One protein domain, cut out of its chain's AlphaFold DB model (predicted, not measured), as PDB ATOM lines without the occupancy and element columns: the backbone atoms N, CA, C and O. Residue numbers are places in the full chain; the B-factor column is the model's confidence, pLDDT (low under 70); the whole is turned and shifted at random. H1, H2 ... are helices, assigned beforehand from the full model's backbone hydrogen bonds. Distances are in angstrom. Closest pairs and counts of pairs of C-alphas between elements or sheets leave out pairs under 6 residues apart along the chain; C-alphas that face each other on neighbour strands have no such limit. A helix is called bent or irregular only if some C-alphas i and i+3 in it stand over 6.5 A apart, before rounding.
ATOM      1  N   ALA A   7      35.084  -3.646  20.751       97.69
ATOM      2  CA  ALA A   7      36.036  -2.855  21.525       97.69
ATOM      3  C   ALA A   7      36.619  -1.691  20.705       97.69
ATOM      4  O   ALA A   7      36.630  -0.555  21.177       97.69
ATOM      5  N   GLN A   8      37.021  -1.940  19.453       97.50
ATOM      6  CA  GLN A   8      37.529  -0.893  18.562       97.50
ATOM      7  C   GLN A   8      36.463   0.159  18.246       97.50
ATOM      8  O   GLN A   8      36.750   1.350  18.309       97.50
ATOM      9  N   ALA A   9      35.233  -0.245  17.916       97.25
ATOM     10  CA  ALA A   9      34.153   0.695  17.610       97.25
ATOM     11  C   ALA A   9      33.759   1.546  18.830       97.25
ATOM     12  O   ALA A   9      33.531   2.752  18.699       97.25
ATOM     13  N   VAL A  10      33.750   0.943  20.024       97.69
ATOM     14  CA  VAL A  10      33.531   1.663  21.285       97.69
ATOM     15  C   VAL A  10      34.669   2.641  21.569       97.69
ATOM     16  O   VAL A  10      34.400   3.777  21.946       97.69
ATOM     17  N   GLU A  11      35.927   2.272  21.339       97.50
ATOM     18  CA  GLU A  11      37.056   3.204  21.475       97.50
ATOM     19  C   GLU A  11      36.979   4.347  20.446       97.50
ATOM     20  O   GLU A  11      37.272   5.503  20.762       97.50
ATOM     21  N   PHE A  12      36.541   4.046  19.221       96.75
ATOM     22  CA  PHE A  12      36.454   4.997  18.114       96.75
ATOM     23  C   PHE A  12      35.421   6.101  18.370       96.75
ATOM     24  O   PHE A  12      35.712   7.281  18.164       96.75
ATOM     25  N   TYR A  13      34.229   5.724  18.844       96.19
ATOM     26  CA  TYR A  13      33.087   6.631  18.993       96.19
ATOM     27  C   TYR A  13      32.567   6.800  20.419       96.19
ATOM     28  O   TYR A  13      31.599   7.530  20.611       96.19
ATOM     29  N   GLY A  14      33.184   6.200  21.436       94.44
ATOM     30  CA  GLY A  14      32.662   6.197  22.813       94.44
ATOM     31  C   GLY A  14      32.433   7.587  23.413       94.44
ATOM     32  O   GLY A  14      31.585   7.768  24.285       94.44
ATOM     33  N   PHE A  15      33.117   8.616  22.905       93.31
ATOM     34  CA  PHE A  15      32.855  10.002  23.295       93.31
ATOM     35  C   PHE A  15      31.440  10.482  22.914       93.31
ATOM     36  O   PHE A  15      30.904  11.371  23.582       93.31
ATOM     37  N   LEU A  16      30.824   9.909  21.871       93.31
ATOM     38  CA  LEU A  16      29.503  10.297  21.376       93.31
ATOM     39  C   LEU A  16      28.381   9.963  22.352       93.31
ATOM     40  O   LEU A  16      27.437  10.741  22.432       93.31
ATOM     41  N   GLU A  17      28.492   8.891  23.139       91.31
ATOM     42  CA  GLU A  17      27.460   8.522  24.121       91.31
ATOM     43  C   GLU A  17      27.184   9.688  25.090       91.31
ATOM     44  O   GLU A  17      26.048  10.142  25.245       91.31
ATOM     45  N   LYS A  18      28.250  10.292  25.633       89.75
ATOM     46  CA  LYS A  18      28.157  11.471  26.514       89.75
ATOM     47  C   LYS A  18      27.677  12.728  25.786       89.75
ATOM     48  O   LYS A  18      27.059  13.606  26.393       89.75
ATOM     49  N   VAL A  19      27.994  12.867  24.498       91.62
ATOM     50  CA  VAL A  19      27.516  13.992  23.676       91.62
ATOM     51  C   VAL A  19      26.009  13.874  23.450       91.62
ATOM     52  O   VAL A  19      25.295  14.871  23.580       91.62
ATOM     53  N   PHE A  20      25.521  12.673  23.150       91.12
ATOM     54  CA  PHE A  20      24.109  12.383  22.925       91.12
ATOM     55  C   PHE A  20      23.277  12.595  24.183       91.12
ATOM     56  O   PHE A  20      22.233  13.240  24.102       91.12
ATOM     57  N   GLU A  21      23.776  12.174  25.344       87.19
ATOM     58  CA  GLU A  21      23.091  12.383  26.622       87.19
ATOM     59  C   GLU A  21      22.797  13.867  26.880       87.19
ATOM     60  O   GLU A  21      21.720  14.219  27.349       87.19
ATOM     61  N   LYS A  22      23.713  14.763  26.495       85.38
ATOM     62  CA  LYS A  22      23.528  16.213  26.647       85.38
ATOM     63  C   LYS A  22      22.650  16.824  25.556       85.38
ATOM     64  O   LYS A  22      21.870  17.731  25.835       85.38
ATOM     65  N   LYS A  23      22.813  16.386  24.303       85.25
ATOM     66  CA  LYS A  23      22.212  17.052  23.133       85.25
ATOM     67  C   LYS A  23      20.812  16.555  22.780       85.25
ATOM     68  O   LYS A  23      20.050  17.312  22.186       85.25
ATOM     69  N   LEU A  24      20.460  15.316  23.121       81.06
ATOM     70  CA  LEU A  24      19.217  14.694  22.650       81.06
ATOM     71  C   LEU A  24      18.025  14.869  23.600       81.06
ATOM     72  O   LEU A  24      16.900  14.624  23.176       81.06
ATOM     73  N   VAL A  25      18.224  15.362  24.830       78.25
ATOM     74  CA  VAL A  25      17.148  15.572  25.828       78.25
ATOM     75  C   VAL A  25      15.966  16.342  25.240       78.25
ATOM     76  O   VAL A  25      14.816  15.922  25.361       78.25
ATOM     77  N   ARG A  26      16.244  17.447  24.537       79.94
ATOM     78  CA  ARG A  26      15.199  18.281  23.929       79.94
ATOM     79  C   ARG A  26      14.391  17.514  22.881       79.94
ATOM     80  O   ARG A  26      13.178  17.690  22.811       79.94
ATOM     81  N   ASN A  27      15.043  16.653  22.103       85.31
ATOM     82  CA  ASN A  27      14.381  15.855  21.072       85.31
ATOM     83  C   ASN A  27      13.475  14.787  21.694       85.31
ATOM     84  O   ASN A  27      12.404  14.520  21.160       85.31
ATOM     85  N   ILE A  28      13.868  14.214  22.836       89.62
ATOM     86  CA  ILE A  28      13.042  13.245  23.570       89.62
ATOM     87  C   ILE A  28      11.761  13.915  24.072       89.62
ATOM     88  O   ILE A  28      10.686  13.366  23.872       89.62
ATOM     89  N   ALA A  29      11.850  15.111  24.665       90.12
ATOM     90  CA  ALA A  29      10.669  15.834  25.148       90.12
ATOM     91  C   ALA A  29       9.652  16.097  24.026       90.12
ATOM     92  O   ALA A  29       8.460  15.884  24.219       90.12
ATOM     93  N   VAL A  30      10.128  16.499  22.841       90.94
ATOM     94  CA  VAL A  30       9.271  16.711  21.662       90.94
ATOM     95  C   VAL A  30       8.636  15.401  21.193       90.94
ATOM     96  O   VAL A  30       7.435  15.375  20.953       90.94
ATOM     97  N   LYS A  31       9.407  14.308  21.112       90.94
ATOM     98  CA  LYS A  31       8.881  12.984  20.736       90.94
ATOM     99  C   LYS A  31       7.833  12.473  21.729       90.94
ATOM    100  O   LYS A  31       6.837  11.903  21.306       90.94
ATOM    101  N   LEU A  32       8.045  12.685  23.030       92.50
ATOM    102  CA  LEU A  32       7.088  12.311  24.076       92.50
ATOM    103  C   LEU A  32       5.788  13.108  23.960       92.50
ATOM    104  O   LEU A  32       4.721  12.513  24.046       92.50
ATOM    105  N   ALA A  33       5.879  14.424  23.745       91.69
ATOM    106  CA  ALA A  33       4.708  15.268  23.524       91.69
ATOM    107  C   ALA A  33       3.941  14.814  22.283       91.69
ATOM    108  O   ALA A  33       2.771  14.476  22.388       91.69
ATOM    109  N   GLN A  34       4.625  14.672  21.144       92.88
ATOM    110  CA  GLN A  34       4.011  14.192  19.907       92.88
ATOM    111  C   GLN A  34       3.319  12.839  20.080       92.88
ATOM    112  O   GLN A  34       2.195  12.699  19.626       92.88
ATOM    113  N   ALA A  35       3.959  11.871  20.740       92.62
ATOM    114  CA  ALA A  35       3.386  10.541  20.931       92.62
ATOM    115  C   ALA A  35       2.181  10.533  21.887       92.62
ATOM    116  O   ALA A  35       1.211   9.829  21.637       92.62
ATOM    117  N   LEU A  36       2.233  11.299  22.982       92.50
ATOM    118  CA  LEU A  36       1.146  11.345  23.968       92.50
ATOM    119  C   LEU A  36      -0.029  12.221  23.510       92.50
ATOM    120  O   LEU A  36      -1.163  11.966  23.901       92.50
ATOM    121  N   GLU A  37       0.232  13.239  22.690       90.19
ATOM    122  CA  GLU A  37      -0.780  14.162  22.164       90.19
ATOM    123  C   GLU A  37      -1.350  13.717  20.807       90.19
ATOM    124  O   GLU A  37      -2.383  14.235  20.391       90.19
ATOM    125  N   SER A  38      -0.716  12.765  20.107       91.62
ATOM    126  CA  SER A  38      -1.246  12.221  18.846       91.62
ATOM    127  C   SER A  38      -2.430  11.275  19.031       91.62
ATOM    128  O   SER A  38      -3.074  10.914  18.045       91.62
ATOM    129  N   GLU A  39      -2.698  10.842  20.262       91.00
ATOM    130  CA  GLU A  39      -3.803   9.935  20.548       91.00
ATOM    131  C   GLU A  39      -5.160  10.636  20.351       91.00
ATOM    132  O   GLU A  39      -5.339  11.773  20.795       91.00
ATOM    133  N   PRO A  40      -6.155   9.980  19.717       89.00
ATOM    134  CA  PRO A  40      -7.465  10.588  19.448       89.00
ATOM    135  C   PRO A  40      -8.241  10.962  20.716       89.00
ATOM    136  O   PRO A  40      -9.148  11.792  20.679       89.00
ATOM    137  N   VAL A  41      -7.909  10.302  21.825       89.88
ATOM    138  CA  VAL A  41      -8.466  10.530  23.155       89.88
ATOM    139  C   VAL A  41      -7.299  10.864  24.082       89.88
ATOM    140  O   VAL A  41      -6.264  10.198  23.986       89.88
ATOM    141  N   PRO A  42      -7.434  11.851  24.989       87.38
ATOM    142  CA  PRO A  42      -6.389  12.153  25.957       87.38
ATOM    143  C   PRO A  42      -5.960  10.901  26.729       87.38
ATOM    144  O   PRO A  42      -6.786  10.234  27.350       87.38
ATOM    145  N   VAL A  43      -4.658  10.596  26.696       91.88
ATOM    146  CA  VAL A  43      -4.063   9.457  27.426       91.88
ATOM    147  C   VAL A  43      -4.266   9.598  28.936       91.88
ATOM    148  O   VAL A  43      -4.412   8.606  29.647       91.88
ATOM    149  N   PHE A  44      -4.290  10.841  29.414       93.00
ATOM    150  CA  PHE A  44      -4.531  11.201  30.801       93.00
ATOM    151  C   PHE A  44      -5.713  12.167  30.885       93.00
ATOM    152  O   PHE A  44      -5.941  12.976  29.987       93.00
ATOM    153  N   ASP A  45      -6.437  12.115  31.998       93.25
ATOM    154  CA  ASP A  45      -7.537  13.021  32.341       93.25
ATOM    155  C   ASP A  45      -7.054  14.389  32.868       93.25
ATOM    156  O   ASP A  45      -7.854  15.229  33.279       93.25
ATOM    157  N   PHE A  46      -5.743  14.640  32.812       93.06
ATOM    158  CA  PHE A  46      -5.095  15.899  33.159       93.06
ATOM    159  C   PHE A  46      -4.118  16.347  32.057       93.06
ATOM    160  O   PHE A  46      -3.537  15.513  31.358       93.06
ATOM    161  N   PRO A  47      -3.892  17.665  31.897       90.06
ATOM    162  CA  PRO A  47      -2.919  18.169  30.938       90.06
ATOM    163  C   PRO A  47      -1.488  17.931  31.434       90.06
ATOM    164  O   PRO A  47      -1.174  18.219  32.588       90.06
ATOM    165  N   ILE A  48      -0.604  17.486  30.539       93.88
ATOM    166  CA  ILE A  48       0.842  17.458  30.785       93.88
ATOM    167  C   ILE A  48       1.432  18.776  30.279       93.88
ATOM    168  O   ILE A  48       1.253  19.153  29.123       93.88
ATOM    169  N   VAL A  49       2.146  19.500  31.136       93.81
ATOM    170  CA  VAL A  49       2.752  20.789  30.773       93.81
ATOM    171  C   VAL A  49       4.193  20.622  30.263       93.81
ATOM    172  O   VAL A  49       4.880  19.666  30.630       93.81
ATOM    173  N   PRO A  50       4.748  21.579  29.489       92.38
ATOM    174  CA  PRO A  50       6.084  21.451  28.889       92.38
ATOM    175  C   PRO A  50       7.215  21.054  29.854       92.38
ATOM    176  O   PRO A  50       8.113  20.298  29.484       92.38
ATOM    177  N   ARG A  51       7.181  21.528  31.108       93.56
ATOM    178  CA  ARG A  51       8.183  21.178  32.135       93.56
ATOM    179  C   ARG A  51       8.157  19.696  32.534       93.56
ATOM    180  O   ARG A  51       9.196  19.155  32.898       93.56
ATOM    181  N   GLU A  52       7.005  19.036  32.448       94.94
ATOM    182  CA  GLU A  52       6.844  17.618  32.793       94.94
ATOM    183  C   GLU A  52       7.387  16.729  31.676       94.94
ATOM    184  O   GLU A  52       8.141  15.797  31.954       94.94
ATOM    185  N   TYR A  53       7.146  17.088  30.409       93.44
ATOM    186  CA  TYR A  53       7.818  16.447  29.273       93.44
ATOM    187  C   TYR A  53       9.343  16.548  29.374       93.44
ATOM    188  O   TYR A  53      10.044  15.568  29.122       93.44
ATOM    189  N   GLN A  54       9.872  17.700  29.797       91.50
ATOM    190  CA  GLN A  54      11.310  17.860  30.040       91.50
ATOM    191  C   GLN A  54      11.811  16.967  31.184       91.50
ATOM    192  O   GLN A  54      12.881  16.365  31.071       91.50
ATOM    193  N   ALA A  55      11.048  16.841  32.273       92.75
ATOM    194  CA  ALA A  55      11.401  15.965  33.389       92.75
ATOM    195  C   ALA A  55      11.420  14.483  32.972       92.75
ATOM    196  O   ALA A  55      12.389  13.776  33.258       92.75
ATOM    197  N   MET A  56      10.407  14.024  32.230       93.69
ATOM    198  CA  MET A  56      10.373  12.670  31.663       93.69
ATOM    199  C   MET A  56      11.542  12.436  30.700       93.69
ATOM    200  O   MET A  56      12.251  11.434  30.812       93.69
ATOM    201  N   ALA A  57      11.804  13.390  29.804       91.50
ATOM    202  CA  ALA A  57      12.910  13.319  28.859       91.50
ATOM    203  C   ALA A  57      14.269  13.194  29.557       91.50
ATOM    204  O   ALA A  57      15.101  12.393  29.135       91.50
ATOM    205  N   LYS A  58      14.484  13.930  30.653       91.12
ATOM    206  CA  LYS A  58      15.709  13.837  31.455       91.12
ATOM    207  C   LYS A  58      15.914  12.433  32.033       91.12
ATOM    208  O   LYS A  58      17.031  11.929  31.998       91.12
ATOM    209  N   THR A  59      14.849  11.785  32.502       91.94
ATOM    210  CA  THR A  59      14.898  10.406  33.027       91.94
ATOM    211  C   THR A  59      15.268   9.385  31.948       91.94
ATOM    212  O   THR A  59      15.924   8.383  32.231       91.94
ATOM    213  N   LEU A  60      14.876   9.638  30.698       92.50
ATOM    214  CA  LEU A  60      15.161   8.754  29.566       92.50
ATOM    215  C   LEU A  60      16.476   9.078  28.848       92.50
ATOM    216  O   LEU A  60      16.961   8.241  28.089       92.50
ATOM    217  N   ALA A  61      17.069  10.248  29.088       89.88
ATOM    218  CA  ALA A  61      18.193  10.776  28.317       89.88
ATOM    219  C   ALA A  61      19.384   9.818  28.233       89.88
ATOM    220  O   ALA A  61      19.848   9.523  27.134       89.88
ATOM    221  N   ALA A  62      19.827   9.279  29.371       90.31
ATOM    222  CA  ALA A  62      20.943   8.338  29.416       90.31
ATOM    223  C   ALA A  62      20.629   7.040  28.654       90.31
ATOM    224  O   ALA A  62      21.449   6.563  27.873       90.31
ATOM    225  N   LYS A  63      19.416   6.487  28.815       92.38
ATOM    226  CA  LYS A  63      18.990   5.270  28.100       92.38
ATOM    227  C   LYS A  63      18.893   5.505  26.594       92.38
ATOM    228  O   LYS A  63      19.330   4.661  25.817       92.38
ATOM    229  N   TYR A  64      18.348   6.648  26.187       91.25
ATOM    230  CA  TYR A  64      18.224   7.013  24.782       91.25
ATOM    231  C   TYR A  64      19.597   7.239  24.143       91.25
ATOM    232  O   TYR A  64      19.883   6.665  23.102       91.25
ATOM    233  N   ALA A  65      20.483   7.989  24.802       92.12
ATOM    234  CA  ALA A  65      21.853   8.202  24.344       92.12
ATOM    235  C   ALA A  65      22.627   6.889  24.194       92.12
ATOM    236  O   ALA A  65      23.270   6.670  23.168       92.12
ATOM    237  N   ARG A  66      22.497   5.996  25.184       94.50
ATOM    238  CA  ARG A  66      23.054   4.645  25.142       94.50
ATOM    239  C   ARG A  66      22.518   3.856  23.948       94.50
ATOM    240  O   ARG A  66      23.297   3.215  23.256       94.50
ATOM    241  N   SER A  67      21.215   3.928  23.674       94.31
ATOM    242  CA  SER A  67      20.598   3.261  22.519       94.31
ATOM    243  C   SER A  67      21.095   3.816  21.181       94.31
ATOM    244  O   SER A  67      21.439   3.043  20.297       94.31
ATOM    245  N   GLU A  68      21.167   5.139  21.025       94.38
ATOM    246  CA  GLU A  68      21.653   5.776  19.792       94.38
ATOM    247  C   GLU A  68      23.133   5.461  19.542       94.38
ATOM    248  O   GLU A  68      23.533   5.154  18.421       94.38
ATOM    249  N   PHE A  69      23.953   5.463  20.595       96.31
ATOM    250  CA  PHE A  69      25.343   5.031  20.495       96.31
ATOM    251  C   PHE A  69      25.464   3.535  20.164       96.31
ATOM    252  O   PHE A  69      26.264   3.160  19.307       96.31
ATOM    253  N   ALA A  70      24.641   2.685  20.785       97.06
ATOM    254  CA  ALA A  70      24.617   1.252  20.507       97.06
ATOM    255  C   ALA A  70      24.313   0.964  19.037       97.06
ATOM    256  O   ALA A  70      24.994   0.136  18.439       97.06
ATOM    257  N   ASN A  71      23.365   1.699  18.445       96.50
ATOM    258  CA  ASN A  71      23.052   1.584  17.025       96.50
ATOM    259  C   ASN A  71      24.303   1.830  16.166       96.50
ATOM    260  O   ASN A  71      24.507   1.125  15.179       96.50
ATOM    261  N   ILE A  72      25.137   2.827  16.503       96.06
ATOM    262  CA  ILE A  72      26.342   3.168  15.718       96.06
ATOM    263  C   ILE A  72      27.326   2.004  15.757       96.06
ATOM    264  O   ILE A  72      27.800   1.552  14.714       96.06
ATOM    265  N   VAL A  73      27.602   1.494  16.956       97.25
ATOM    266  CA  VAL A  73      28.504   0.353  17.139       97.25
ATOM    267  C   VAL A  73      27.954  -0.892  16.441       97.25
ATOM    268  O   VAL A  73      28.703  -1.605  15.774       97.25
ATOM    269  N   GLU A  74      26.650  -1.132  16.527       97.25
ATOM    270  CA  GLU A  74      25.987  -2.253  15.866       97.25
ATOM    271  C   GLU A  74      26.044  -2.142  14.344       97.25
ATOM    272  O   GLU A  74      26.331  -3.126  13.673       97.25
ATOM    273  N   TYR A  75      25.877  -0.948  13.781       95.88
ATOM    274  CA  TYR A  75      26.056  -0.735  12.348       95.88
ATOM    275  C   TYR A  75      27.495  -1.034  11.899       95.88
ATOM    276  O   TYR A  75      27.705  -1.720  10.898       95.88
ATOM    277  N   MET A  76      28.490  -0.576  12.667       95.25
ATOM    278  CA  MET A  76      29.911  -0.764  12.348       95.25
ATOM    279  C   MET A  76      30.402  -2.202  12.516       95.25
ATOM    280  O   MET A  76      31.327  -2.611  11.822       95.25
ATOM    281  N   THR A  77      29.826  -2.954  13.455       96.25
ATOM    282  CA  THR A  77      30.377  -4.255  13.885       96.25
ATOM    283  C   THR A  77      29.415  -5.423  13.687       96.25
ATOM    284  O   THR A  77      29.832  -6.579  13.740       96.25
ATOM    285  N   GLY A  78      28.132  -5.149  13.459       96.06
ATOM    286  CA  GLY A  78      27.053  -6.135  13.427       96.06
ATOM    287  C   GLY A  78      26.660  -6.659  14.811       96.06
ATOM    288  O   GLY A  78      26.020  -7.709  14.900       96.06
TER     289      GLY A  78
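AT A GLANCE: This is residues 7 to 78 of the 178 residues of the protein "NDK domain-containing protein" of Planctomycetes bacterium (UniProt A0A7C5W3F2). The printed part runs out through H1, H2 and H3 one after another, loops round at residues 38 to 49, and folds back as long, bent H4, whose arms pack on them. These 72 residues, with four named helices and no named strand, are all helix in class. The rod is loose, radius of gyration of the C-alphas 15.4 A, spanning 49 by 22 by 13 A.

IN THESE COORDINATES: Find C-alpha 7 at (36.036, -2.855, 21.525), where H1, residues 7 to 13, begins. H2 is residues 15 to 23; H3, residues 25 to 37, measures 18.4 A. H4, residues 50 to 77, assigned as one helix by its hydrogen bonds, is bent: C-alphas 59 and 62 are 7.3 A apart. Arm H4a, residues 50 to 59, measures 14.7 A; H4b, residues 62 to 77, measures 22.1 A, ending at (30.377, -4.255, 13.885).

HOW THE PARTS SIT: At Ala 9 and Val 73, closest C-alphas 5.7 A, H1 touches H4b's residues 73 to 77 alone. H3 touches H4a, closest C-alphas Ala 29 and Ala 57, 5.0 A, at a steep tilt of 62 degrees, opposite ways. H2 touches H4b's residues 62 to 69 alone, closest C-alphas Glu 21 and Ala 65, 4.9 A. Each O i to N i+4 pair is within hydrogen-bond range in H1, H3, H4a and H4b; H2 has 4 of 5.

THE WHOLE: The printed part has no cut; the H3 to H4 link is long. No printed residue is under 70 in pLDDT.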